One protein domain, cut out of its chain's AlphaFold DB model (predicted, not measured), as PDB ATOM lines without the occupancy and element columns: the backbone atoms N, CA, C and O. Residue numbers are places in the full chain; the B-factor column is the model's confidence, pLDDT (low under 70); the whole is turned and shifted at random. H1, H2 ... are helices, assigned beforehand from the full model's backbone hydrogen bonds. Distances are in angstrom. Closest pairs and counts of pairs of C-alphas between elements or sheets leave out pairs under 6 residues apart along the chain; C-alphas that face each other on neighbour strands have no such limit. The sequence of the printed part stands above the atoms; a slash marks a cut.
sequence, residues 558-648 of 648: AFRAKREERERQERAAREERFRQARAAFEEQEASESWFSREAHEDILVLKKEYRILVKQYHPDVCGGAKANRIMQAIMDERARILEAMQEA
ATOM      1  N   ALA A 558     282.176 332.743 350.162       76.94
ATOM      2  CA  ALA A 558     283.165 332.451 351.200       76.94
ATOM      3  C   ALA A 558     282.544 331.786 352.442       76.94
ATOM      4  O   ALA A 558     283.154 330.906 353.058       76.94
ATOM      5  N   PHE A 559     281.330 332.190 352.816       80.12
ATOM      6  CA  PHE A 559     280.618 331.639 353.969       80.12
ATOM      7  C   PHE A 559     279.955 330.314 353.636       80.12
ATOM      8  O   PHE A 559     280.064 329.370 354.424       80.12
ATOM      9  N   ARG A 560     279.385 330.201 352.433       77.06
ATOM     10  CA  ARG A 560     278.863 328.934 351.924       77.06
ATOM     11  C   ARG A 560     279.938 327.843 351.949       77.06
ATOM     12  O   ARG A 560     279.704 326.771 352.502       77.06
ATOM     13  N   ALA A 561     281.142 328.136 351.454       76.94
ATOM     14  CA  ALA A 561     282.261 327.192 351.464       76.94
ATOM     15  C   ALA A 561     282.682 326.789 352.892       76.94
ATOM     16  O   ALA A 561     282.871 325.603 353.171       76.94
ATOM     17  N   LYS A 562     282.783 327.752 353.822       80.12
ATOM     18  CA  LYS A 562     283.097 327.479 355.239       80.12
ATOM     19  C   LYS A 562     282.036 326.610 355.912       80.12
ATOM     20  O   LYS A 562     282.374 325.715 356.686       80.12
ATOM     21  N   ARG A 563     280.758 326.860 355.627       81.38
ATOM     22  CA  ARG A 563     279.647 326.063 356.149       81.38
ATOM     23  C   ARG A 563     279.682 324.641 355.598       81.38
ATOM     24  O   ARG A 563     279.607 323.698 356.377       81.38
ATOM     25  N   GLU A 564     279.850 324.481 354.288       82.69
ATOM     26  CA  GLU A 564     279.960 323.166 353.647       82.69
ATOM     27  C   GLU A 564     281.172 322.372 354.168       82.69
ATOM     28  O   GLU A 564     281.085 321.158 354.355       82.69
ATOM     29  N   GLU A 565     282.296 323.041 354.446       82.06
ATOM     30  CA  GLU A 565     283.476 322.437 355.074       82.06
ATOM     31  C   GLU A 565     283.189 321.997 356.515       82.06
ATOM     32  O   GLU A 565     283.490 320.861 356.882       82.06
ATOM     33  N   ARG A 566     282.542 322.846 357.320       83.19
ATOM     34  CA  ARG A 566     282.131 322.497 358.685       83.19
ATOM     35  C   ARG A 566     281.180 321.302 358.694       83.19
ATOM     36  O   ARG A 566     281.379 320.373 359.469       83.19
ATOM     37  N   GLU A 567     280.190 321.284 357.803       84.06
ATOM     38  CA  GLU A 567     279.272 320.152 357.656       84.06
ATOM     39  C   GLU A 567     280.016 318.872 357.234       84.06
ATOM     40  O   GLU A 567     279.712 317.787 357.734       84.06
ATOM     41  N   ARG A 568     281.027 318.971 356.356       85.56
ATOM     42  CA  ARG A 568     281.892 317.837 355.983       85.56
ATOM     43  C   ARG A 568     282.733 317.337 357.158       85.56
ATOM     44  O   ARG A 568     282.789 316.127 357.372       85.56
ATOM     45  N   GLN A 569     283.326 318.230 357.945       84.75
ATOM     46  CA  GLN A 569     284.102 317.875 359.138       84.75
ATOM     47  C   GLN A 569     283.227 317.236 360.219       84.75
ATOM     48  O   GLN A 569     283.613 316.228 360.807       84.75
ATOM     49  N   GLU A 570     282.023 317.761 360.444       84.31
ATOM     50  CA  GLU A 570     281.057 317.185 361.383       84.31
ATOM     51  C   GLU A 570     280.597 315.788 360.931       84.31
ATOM     52  O   GLU A 570     280.511 314.871 361.754       84.31
ATOM     53  N   ARG A 571     280.370 315.580 359.624       83.38
ATOM     54  CA  ARG A 571     280.075 314.249 359.060       83.38
ATOM     55  C   ARG A 571     281.248 313.285 359.223       83.38
ATOM     56  O   ARG A 571     281.038 312.184 359.722       83.38
ATOM     57  N   ALA A 572     282.468 313.705 358.891       84.94
ATOM     58  CA  ALA A 572     283.669 312.883 359.047       84.94
ATOM     59  C   ALA A 572     283.923 312.512 360.518       84.94
ATOM     60  O   ALA A 572     284.186 311.354 360.832       84.94
ATOM     61  N   ALA A 573     283.760 313.462 361.444       82.44
ATOM     62  CA  ALA A 573     283.868 313.209 362.878       82.44
ATOM     63  C   ALA A 573     282.789 312.233 363.372       82.44
ATOM     64  O   ALA A 573     283.050 311.394 364.236       82.44
ATOM     65  N   ARG A 574     281.571 312.313 362.825       80.12
ATOM     66  CA  ARG A 574     280.491 311.370 363.130       80.12
ATOM     67  C   ARG A 574     280.806 309.967 362.611       80.12
ATOM     68  O   ARG A 574     280.616 309.006 363.350       80.12
ATOM     69  N   GLU A 575     281.303 309.842 361.384       77.44
ATOM     70  CA  GLU A 575     281.724 308.562 360.800       77.44
ATOM     71  C   GLU A 575     282.892 307.935 361.566       77.44
ATOM     72  O   GLU A 575     282.876 306.735 361.832       77.44
ATOM     73  N   GLU A 576     283.865 308.739 361.996       76.56
ATOM     74  CA  GLU A 576     284.988 308.262 362.803       76.56
ATOM     75  C   GLU A 576     284.529 307.800 364.192       76.56
ATOM     76  O   GLU A 576     284.945 306.741 364.655       76.56
ATOM     77  N   ARG A 577     283.580 308.508 364.826       76.19
ATOM     78  CA  ARG A 577     282.931 308.034 366.064       76.19
ATOM     79  C   ARG A 577     282.214 306.701 365.861       76.19
ATOM     80  O   ARG A 577     282.317 305.825 366.715       76.19
ATOM     81  N   PHE A 578     281.519 306.519 364.735       70.31
ATOM     82  CA  PHE A 578     280.902 305.232 364.397       70.31
ATOM     83  C   PHE A 578     281.945 304.131 364.170       70.31
ATOM     84  O   PHE A 578     281.740 302.999 364.604       70.31
ATOM     85  N   ARG A 579     283.075 304.446 363.530       70.38
ATOM     86  CA  ARG A 579     284.176 303.503 363.301       70.38
ATOM     87  C   ARG A 579     284.847 303.082 364.608       70.38
ATOM     88  O   ARG A 579     285.047 301.890 364.814       70.38
ATOM     89  N   GLN A 580     285.116 304.025 365.509       69.69
ATOM     90  CA  GLN A 580     285.662 303.749 366.843       69.69
ATOM     91  C   GLN A 580     284.693 302.916 367.690       69.69
ATOM     92  O   GLN A 580     285.111 301.944 368.311       69.69
ATOM     93  N   ALA A 581     283.393 303.230 367.657       61.19
ATOM     94  CA  ALA A 581     282.372 302.424 368.325       61.19
ATOM     95  C   ALA A 581     282.313 300.988 367.773       61.19
ATOM     96  O   ALA A 581     282.127 300.042 368.534       61.19
ATOM     97  N   ARG A 582     282.512 300.811 366.461       60.78
ATOM     98  CA  ARG A 582     282.567 299.494 365.816       60.78
ATOM     99  C   ARG A 582     283.850 298.715 366.136       60.78
ATOM    100  O   ARG A 582     283.776 297.507 366.315       60.78
ATOM    101  N   ALA A 583     284.998 299.380 366.240       61.25
ATOM    102  CA  ALA A 583     286.260 298.744 366.625       61.25
ATOM    103  C   ALA A 583     286.249 298.299 368.100       61.25
ATOM    104  O   ALA A 583     286.603 297.164 368.399       61.25
ATOM    105  N   ALA A 584     285.740 299.146 369.003       59.12
ATOM    106  CA  ALA A 584     285.513 298.774 370.403       59.12
ATOM    107  C   ALA A 584     284.526 297.598 370.532       59.12
ATOM    108  O   ALA A 584     284.667 296.748 371.406       59.12
ATOM    109  N   PHE A 585     283.542 297.528 369.630       52.97
ATOM    110  CA  PHE A 585     282.605 296.414 369.544       52.97
ATOM    111  C   PHE A 585     283.285 295.092 369.123       52.97
ATOM    112  O   PHE A 585     282.976 294.048 369.694       52.97
ATOM    113  N   GLU A 586     284.226 295.122 368.176       56.94
ATOM    114  CA  GLU A 586     284.968 293.929 367.731       56.94
ATOM    115  C   GLU A 586     285.956 293.410 368.795       56.94
ATOM    116  O   GLU A 586     286.108 292.198 368.936       56.94
ATOM    117  N   GLU A 587     286.562 294.288 369.605       57.38
ATOM    118  CA  GLU A 587     287.385 293.879 370.761       57.38
ATOM    119  C   GLU A 587     286.558 293.242 371.892       57.38
ATOM    120  O   GLU A 587     287.041 292.340 372.575       57.38
ATOM    121  N   GLN A 588     285.307 293.672 372.091       54.16
ATOM    122  CA  GLN A 588     284.460 293.194 373.189       54.16
ATOM    123  C   GLN A 588     283.695 291.898 372.854       54.16
ATOM    124  O   GLN A 588     283.444 291.101 373.754       54.16
ATOM    125  N   GLU A 589     283.408 291.618 371.573       51.53
ATOM    126  CA  GLU A 589     282.880 290.318 371.098       51.53
ATOM    127  C   GLU A 589     283.913 289.172 371.287       51.53
ATOM    128  O   GLU A 589     283.545 287.999 371.274       51.53
ATOM    129  N   ALA A 590     285.194 289.502 371.518       52.44
ATOM    130  CA  ALA A 590     286.268 288.558 371.853       52.44
ATOM    131  C   ALA A 590     286.413 288.265 373.368       52.44
ATOM    132  O   ALA A 590     287.239 287.435 373.750       52.44
ATOM    133  N   SER A 591     285.632 288.928 374.230       59.00
ATOM    134  CA  SER A 591     285.581 288.685 375.681       59.00
ATOM    135  C   SER A 591     284.629 287.532 376.015       59.00
ATOM    136  O   SER A 591     283.518 287.476 375.496       59.00
ATOM    137  N   GLU A 592     285.019 286.630 376.923       64.81
ATOM    138  CA  GLU A 592     284.187 285.485 377.344       64.81
ATOM    139  C   GLU A 592     282.944 285.880 378.175       64.81
ATOM    140  O   GLU A 592     282.047 285.057 378.356       64.81
ATOM    141  N   SER A 593     282.865 287.121 378.674       76.12
ATOM    142  CA  SER A 593     281.745 287.638 379.480       76.12
ATOM    143  C   SER A 593     281.523 289.138 379.245       76.12
ATOM    144  O   SER A 593     282.481 289.892 379.029       76.12
ATOM    145  N   TRP A 594     280.257 289.575 379.276       77.25
ATOM    146  CA  TRP A 594     279.867 290.983 379.117       77.25
ATOM    147  C   TRP A 594     279.972 291.796 380.415       77.25
ATOM    148  O   TRP A 594     280.024 293.027 380.353       77.25
ATOM    149  N   PHE A 595     279.999 291.133 381.572       80.06
ATOM    150  CA  PHE A 595     279.999 291.757 382.898       80.06
ATOM    151  C   PHE A 595     281.296 291.469 383.653       80.06
ATOM    152  O   PHE A 595     281.916 290.419 383.495       80.06
ATOM    153  N   SER A 596     281.722 292.398 384.509       80.69
ATOM    154  CA  SER A 596     282.907 292.180 385.341       80.69
ATOM    155  C   SER A 596     282.683 291.055 386.365       80.69
ATOM    156  O   SER A 596     281.551 290.697 386.699       80.69
ATOM    157  N   ARG A 597     283.763 290.494 386.924       78.31
ATOM    158  CA  ARG A 597     283.647 289.516 388.025       78.31
ATOM    159  C   ARG A 597     282.952 290.112 389.253       78.31
ATOM    160  O   ARG A 597     282.171 289.426 389.892       78.31
ATOM    161  N   GLU A 598     283.161 291.398 389.527       78.62
ATOM    162  CA  GLU A 598     282.494 292.112 390.624       78.62
ATOM    163  C   GLU A 598     280.976 292.202 390.401       78.62
ATOM    164  O   GLU A 598     280.195 292.065 391.340       78.62
ATOM    165  N   ALA A 599     280.531 292.350 389.149       79.94
ATOM    166  CA  ALA A 599     279.113 292.324 388.801       79.94
ATOM    167  C   ALA A 599     278.460 290.939 388.978       79.94
ATOM    168  O   ALA A 599     277.236 290.863 389.084       79.94
ATOM    169  N   HIS A 600     279.246 289.859 389.042       81.06
ATOM    170  CA  HIS A 600     278.745 288.519 389.366       81.06
ATOM    171  C   HIS A 600     278.521 288.310 390.872       81.06
ATOM    172  O   HIS A 600     277.842 287.359 391.250       81.06
ATOM    173  N   GLU A 601     279.029 289.210 391.720       78.75
ATOM    174  CA  GLU A 601     278.934 289.120 393.184       78.75
ATOM    175  C   GLU A 601     278.096 290.264 393.798       78.75
ATOM    176  O   GLU A 601     277.421 290.054 394.804       78.75
ATOM    177  N   ASP A 602     278.047 291.451 393.172       83.81
ATOM    178  CA  ASP A 602     277.283 292.618 393.647       83.81
ATOM    179  C   ASP A 602     276.205 293.092 392.645       83.81
ATOM    180  O   ASP A 602     276.470 293.584 391.542       83.81
ATOM    181  N   ILE A 603     274.942 293.038 393.083       84.31
ATOM    182  CA  ILE A 603     273.770 293.451 392.300       84.31
ATOM    183  C   ILE A 603     273.755 294.946 391.931       84.31
ATOM    184  O   ILE A 603     273.158 295.334 390.917       84.31
ATOM    185  N   LEU A 604     274.361 295.819 392.741       83.12
ATOM    186  CA  LEU A 604     274.447 297.253 392.459       83.12
ATOM    187  C   LEU A 604     275.442 297.522 391.331       83.12
ATOM    188  O   LEU A 604     275.153 298.347 390.454       83.12
ATOM    189  N   VAL A 605     276.555 296.787 391.312       80.19
ATOM    190  CA  VAL A 605     277.559 296.838 390.242       80.19
ATOM    191  C   VAL A 605     276.964 296.290 388.944       80.19
ATOM    192  O   VAL A 605     276.983 296.994 387.932       80.19
ATOM    193  N   LEU A 606     276.267 295.149 388.992       82.75
ATOM    194  CA  LEU A 606     275.560 294.577 387.836       82.75
ATOM    195  C   LEU A 606     274.539 295.544 387.219       82.75
ATOM    196  O   LEU A 606     274.469 295.716 386.001       82.75
ATOM    197  N   LYS A 607     273.736 296.225 388.048       82.31
ATOM    198  CA  LYS A 607     272.763 297.225 387.569       82.31
ATOM    199  C   LYS A 607     273.443 298.433 386.927       82.31
ATOM    200  O   LYS A 607     272.888 299.008 385.986       82.31
ATOM    201  N   LYS A 608     274.601 298.847 387.445       81.62
ATOM    202  CA  LYS A 608     275.367 299.981 386.923       81.62
ATOM    203  C   LYS A 608     276.003 299.635 385.578       81.62
ATOM    204  O   LYS A 608     275.802 300.389 384.629       81.62
ATOM    205  N   GLU A 609     276.681 298.495 385.482       82.12
ATOM    206  CA  GLU A 609     277.302 298.013 384.243       82.12
ATOM    207  C   GLU A 609     276.258 297.730 383.163       82.12
ATOM    208  O   GLU A 609     276.393 298.211 382.040       82.12
ATOM    209  N   TYR A 610     275.138 297.091 383.516       83.00
ATOM    210  CA  TYR A 610     274.042 296.867 382.574       83.00
ATOM    211  C   TYR A 610     273.523 298.175 381.971       83.00
ATOM    212  O   TYR A 610     273.360 298.276 380.762       83.00
ATOM    213  N   ARG A 611     273.312 299.224 382.779       79.50
ATOM    214  CA  ARG A 611     272.867 300.532 382.263       79.50
ATOM    215  C   ARG A 611     273.865 301.158 381.290       79.50
ATOM    216  O   ARG A 611     273.436 301.870 380.385       79.50
ATOM    217  N   ILE A 612     275.163 300.933 381.490       78.31
ATOM    218  CA  ILE A 612     276.213 301.410 380.582       78.31
ATOM    219  C   ILE A 612     276.133 300.630 379.264       78.31
ATOM    220  O   ILE A 612     276.024 301.251 378.207       78.31
ATOM    221  N   LEU A 613     276.055 299.299 379.333       79.31
ATOM    222  CA  LEU A 613     275.943 298.425 378.164       79.31
ATOM    223  C   LEU A 613     274.666 298.684 377.352       79.31
ATOM    224  O   LEU A 613     274.731 298.783 376.131       79.31
ATOM    225  N   VAL A 614     273.516 298.891 378.005       79.75
ATOM    226  CA  VAL A 614     272.263 299.240 377.312       79.75
ATOM    227  C   VAL A 614     272.399 300.569 376.578       79.75
ATOM    228  O   VAL A 614     271.992 300.664 375.429       79.75
ATOM    229  N   LYS A 615     272.990 301.600 377.193       77.81
ATOM    230  CA  LYS A 615     273.188 302.890 376.510       77.81
ATOM    231  C   LYS A 615     274.098 302.778 375.288       77.81
ATOM    232  O   LYS A 615     273.925 303.543 374.346       77.81
ATOM    233  N   GLN A 616     275.061 301.864 375.328       69.69
ATOM    234  CA  GLN A 616     276.054 301.692 374.276       69.69
ATOM    235  C   GLN A 616     275.558 300.805 373.130       69.69
ATOM    236  O   GLN A 616     275.865 301.096 371.980       69.69
ATOM    237  N   TYR A 617     274.771 299.768 373.433       70.06
ATOM    238  CA  TYR A 617     274.399 298.713 372.484       70.06
ATOM    239  C   TYR A 617     272.889 298.620 372.201       70.06
ATOM    240  O   TYR A 617     272.443 297.657 371.574       70.06
ATOM    241  N   HIS A 618     272.084 299.606 372.626       76.19
ATOM    242  CA  HIS A 618     270.654 299.626 372.308       76.19
ATOM    243  C   HIS A 618     270.436 299.599 370.782       76.19
ATOM    244  O   HIS A 618     271.125 300.325 370.054       76.19
ATOM    245  N   PRO A 619     269.444 298.843 370.276       71.19
ATOM    246  CA  PRO A 619     269.147 298.772 368.845       71.19
ATOM    247  C   PRO A 619     268.913 300.135 368.180       71.19
ATOM    248  O   PRO A 619     269.307 300.327 367.032       71.19
ATOM    249  N   ASP A 620     268.357 301.097 368.921       65.81
ATOM    250  CA  ASP A 620     268.117 302.468 368.439       65.81
ATOM    251  C   ASP A 620     269.404 303.294 368.251       65.81
ATOM    252  O   ASP A 620     269.396 304.297 367.541       65.81
ATOM    253  N   VAL A 621     270.512 302.892 368.884       64.06
ATOM    254  CA  VAL A 621     271.814 303.578 368.810       64.06
ATOM    255  C   VAL A 621     272.702 302.956 367.732       64.06
ATOM    256  O   VAL A 621     273.351 303.680 366.976       64.06
ATOM    257  N   CYS A 622     272.724 301.623 367.637       60.03
ATOM    258  CA  CYS A 622     273.634 300.902 366.739       60.03
ATOM    259  C   CYS A 622     272.996 300.463 365.412       60.03
ATOM    260  O   CYS A 622     273.721 300.303 364.433       60.03
ATOM    261  N   GLY A 623     271.671 300.294 365.357       56.94
ATOM    262  CA  GLY A 623     270.936 299.877 364.162       56.94
ATOM    263  C   GLY A 623     271.208 298.433 363.704       56.94
ATOM    264  O   GLY A 623     272.334 297.942 363.670       56.94
ATOM    265  N   GLY A 624     270.152 297.736 363.278       66.88
ATOM    266  CA  GLY A 624     270.258 296.470 362.542       66.88
ATOM    267  C   GLY A 624     270.107 295.183 363.364       66.88
ATOM    268  O   GLY A 624     270.114 295.164 364.593       66.88
ATOM    269  N   ALA A 625     269.963 294.062 362.648       61.16
ATOM    270  CA  ALA A 625     269.643 292.751 363.224       61.16
ATOM    271  C   ALA A 625     270.736 292.183 364.154       61.16
ATOM    272  O   ALA A 625     270.436 291.337 364.996       61.16
ATOM    273  N   LYS A 626     271.990 292.643 364.023       62.91
ATOM    274  CA  LYS A 626     273.105 292.221 364.887       62.91
ATOM    275  C   LYS A 626     272.997 292.851 366.286       62.91
ATOM    276  O   LYS A 626     273.137 292.124 367.261       62.91
ATOM    277  N   ALA A 627     272.630 294.136 366.387       68.62
ATOM    278  CA  ALA A 627     272.438 294.845 367.662       68.62
ATOM    279  C   ALA A 627     271.360 294.191 368.546       68.62
ATOM    280  O   ALA A 627     271.562 294.017 369.745       68.62
ATOM    281  N   ASN A 628     270.261 293.723 367.940       73.69
ATOM    282  CA  ASN A 628     269.214 292.983 368.655       73.69
ATOM    283  C   ASN A 628     269.740 291.690 369.298       73.69
ATOM    284  O   ASN A 628     269.426 291.410 370.449       73.69
ATOM    285  N   ARG A 629     270.566 290.918 368.577       74.06
ATOM    286  CA  ARG A 629     271.138 289.662 369.099       74.06
ATOM    287  C   ARG A 629     272.085 289.903 370.273       74.06
ATOM    288  O   ARG A 629     272.099 289.115 371.209       74.06
ATOM    289  N   ILE A 630     272.848 290.992 370.231       70.56
ATOM    290  CA  ILE A 630     273.796 291.367 371.288       70.56
ATOM    291  C   ILE A 630     273.055 291.829 372.535       70.56
ATOM    292  O   ILE A 630     273.345 291.358 373.629       70.56
ATOM    293  N   MET A 631     272.064 292.708 372.371       79.88
ATOM    294  CA  MET A 631     271.239 293.150 373.492       79.88
ATOM    295  C   MET A 631     270.554 291.953 374.162       79.88
ATOM    296  O   MET A 631     270.501 291.882 375.386       79.88
ATOM    297  N   GLN A 632     270.120 290.970 373.370       79.88
ATOM    298  CA  GLN A 632     269.571 289.725 373.890       79.88
ATOM    299  C   GLN A 632     270.618 288.900 374.653       79.88
ATOM    300  O   GLN A 632     270.350 288.505 375.779       79.88
ATOM    301  N   ALA A 633     271.841 288.749 374.134       80.75
ATOM    302  CA  ALA A 633     272.928 288.066 374.842       80.75
ATOM    303  C   ALA A 633     273.302 288.742 376.180       80.75
ATOM    304  O   ALA A 633     273.488 288.050 377.180       80.75
ATOM    305  N   ILE A 634     273.347 290.080 376.226       83.12
ATOM    306  CA  ILE A 634     273.599 290.859 377.454       83.12
ATOM    307  C   ILE A 634     272.453 290.666 378.458       83.12
ATOM    308  O   ILE A 634     272.686 290.523 379.661       83.12
ATOM    309  N   MET A 635     271.204 290.662 377.983       83.19
ATOM    310  CA  MET A 635     270.033 290.398 378.821       83.19
ATOM    311  C   MET A 635     270.038 288.969 379.379       83.19
ATOM    312  O   MET A 635     269.763 288.795 380.566       83.19
ATOM    313  N   ASP A 636     270.396 287.982 378.559       83.88
ATOM    314  CA  ASP A 636     270.447 286.565 378.927       83.88
ATOM    315  C   ASP A 636     271.599 286.268 379.900       83.88
ATOM    316  O   ASP A 636     271.449 285.468 380.822       83.88
ATOM    317  N   GLU A 637     272.765 286.902 379.736       84.50
ATOM    318  CA  GLU A 637     273.860 286.797 380.710       84.50
ATOM    319  C   GLU A 637     273.485 287.466 382.034       84.50
ATOM    320  O   GLU A 637     273.635 286.858 383.090       84.50
ATOM    321  N   ARG A 638     272.881 288.661 382.003       86.00
ATOM    322  CA  ARG A 638     272.378 289.311 383.221       86.00
ATOM    323  C   ARG A 638     271.344 288.451 383.946       86.00
ATOM    324  O   ARG A 638     271.339 288.432 385.175       86.00
ATOM    325  N   ALA A 639     270.448 287.793 383.212       84.12
ATOM    326  CA  ALA A 639     269.462 286.888 383.792       84.12
ATOM    327  C   ALA A 639     270.151 285.711 384.497       84.12
ATOM    328  O   ALA A 639     269.868 285.473 385.666       84.12
ATOM    329  N   ARG A 640     271.134 285.078 383.843       85.31
ATOM    330  CA  ARG A 640     271.942 283.998 384.435       85.31
ATOM    331  C   ARG A 640     272.688 284.430 385.698       85.31
ATOM    332  O   ARG A 640     272.705 283.687 386.672       85.31
ATOM    333  N   ILE A 641     273.264 285.634 385.716       85.69
ATOM    334  CA  ILE A 641     273.931 286.177 386.911       85.69
ATOM    335  C   ILE A 641     272.925 286.385 388.049       85.69
ATOM    336  O   ILE A 641     273.200 286.031 389.191       85.69
ATOM    337  N   LEU A 642     271.746 286.938 387.750       85.38
ATOM    338  CA  LEU A 642     270.704 287.155 388.758       85.38
ATOM    339  C   LEU A 642     270.138 285.846 389.316       85.38
ATOM    340  O   LEU A 642     269.825 285.805 390.501       85.38
ATOM    341  N   GLU A 643     270.009 284.807 388.491       83.69
ATOM    342  CA  GLU A 643     269.615 283.462 388.931       83.69
ATOM    343  C   GLU A 643     270.687 282.849 389.842       83.69
ATOM    344  O   GLU A 643     270.374 282.429 390.952       83.69
ATOM    345  N   ALA A 644     271.963 282.909 389.446       79.75
ATOM    346  CA  ALA A 644     273.073 282.410 390.261       79.75
ATOM    347  C   ALA A 644     273.194 283.132 391.619       79.75
ATOM    348  O   ALA A 644     273.512 282.506 392.625       79.75
ATOM    349  N   MET A 645     272.891 284.433 391.671       80.50
ATOM    350  CA  MET A 645     272.839 285.211 392.918       80.50
ATOM    351  C   MET A 645     271.638 284.877 393.817       80.50
ATOM    352  O   MET A 645     271.636 285.271 394.979       80.50
ATOM    353  N   GLN A 646     270.587 284.242 393.289       72.00
ATOM    354  CA  GLN A 646     269.413 283.824 394.069       72.00
ATOM    355  C   GLN A 646     269.547 282.399 394.618       72.00
ATOM    356  O   GLN A 646     268.871 282.062 395.590       72.00
ATOM    357  N   GLU A 647     270.386 281.571 393.993       63.12
ATOM    358  CA  GLU A 647     270.683 280.198 394.423       63.12
ATOM    359  C   GLU A 647     271.873 280.100 395.403       63.12
ATOM    360  O   GLU A 647     272.055 279.051 396.028       63.12
ATOM    361  N   ALA A 648     272.652 281.178 395.554       56.47
ATOM    362  CA  ALA A 648     273.728 281.350 396.539       56.47
ATOM    363  C   ALA A 648     273.224 282.034 397.820       56.47
ATOM    364  O   ALA A 648     273.720 281.663 398.911       56.47
TER     365      ALA A 648
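This is residues 558 to 648 of the 648 residues of an uncharacterized protein of Lachnospiraceae bacterium XBD2001 (UniProt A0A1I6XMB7). A long helix, H1, reaches away from a small body as an arm, and its residues 558 to 577 stick out free; in the body, H2 and H4 lie side by side and run opposite ways, with short H3 in the turn between them. A long link, residues 589 to 602, leads from H1 to H2. The printed part has 91 residues with four named helices, in the order H1, H2, H3, H4, and no named strand; the class is all helix. It is only just loose, close to extended, with a radius of gyration of the C-alphas of 18.4 A, and spans 69 by 25 by 21 A, the arm making the length.

H1, residues 558 to 588, touches no helix. H2, residues 603 to 617, touches H4, residues 625 to 647, at a shallow tilt of 4 degrees, opposite ways; their closest C-alphas, those of Tyr 617 and Met 631, are 6.5 A apart. H3, residues 619 to 622, only just touches H4, with 3 pairs of C-alphas within 8 A, and H4 touches H3 with residues 627 to 631 alone; the closest C-alphas, those of Pro 619 and Ala 627, are 5.3 A apart. H2 and H3 are close but not clearly touching, the C-alphas of Lys 615 and Val 621 being closest at 7.9 A. In H1 and H2 every O i to N i+4 pair is within hydrogen-bond range, in H4 18 of 19; H3 is too short for such a pair.

H1 begins at C-alpha 558, (283.165, 332.451, 351.200), and is 45.0 A long. H2 measures 20.5 A, H3 5.4 A and H4 33.6 A, ending at C-alpha 647, (270.683, 280.198, 394.423).

The C-alphas of Ala 558 and Ala 648, the chain's last residue, are the two farthest apart, at 69.0 A. The printed part has no cut. The link H1 to H2 is long; the other two are tight. Mean pLDDT of the printed part is 74.9, and 24 residues are under 70, among them 580 to 592 and 620 to 627.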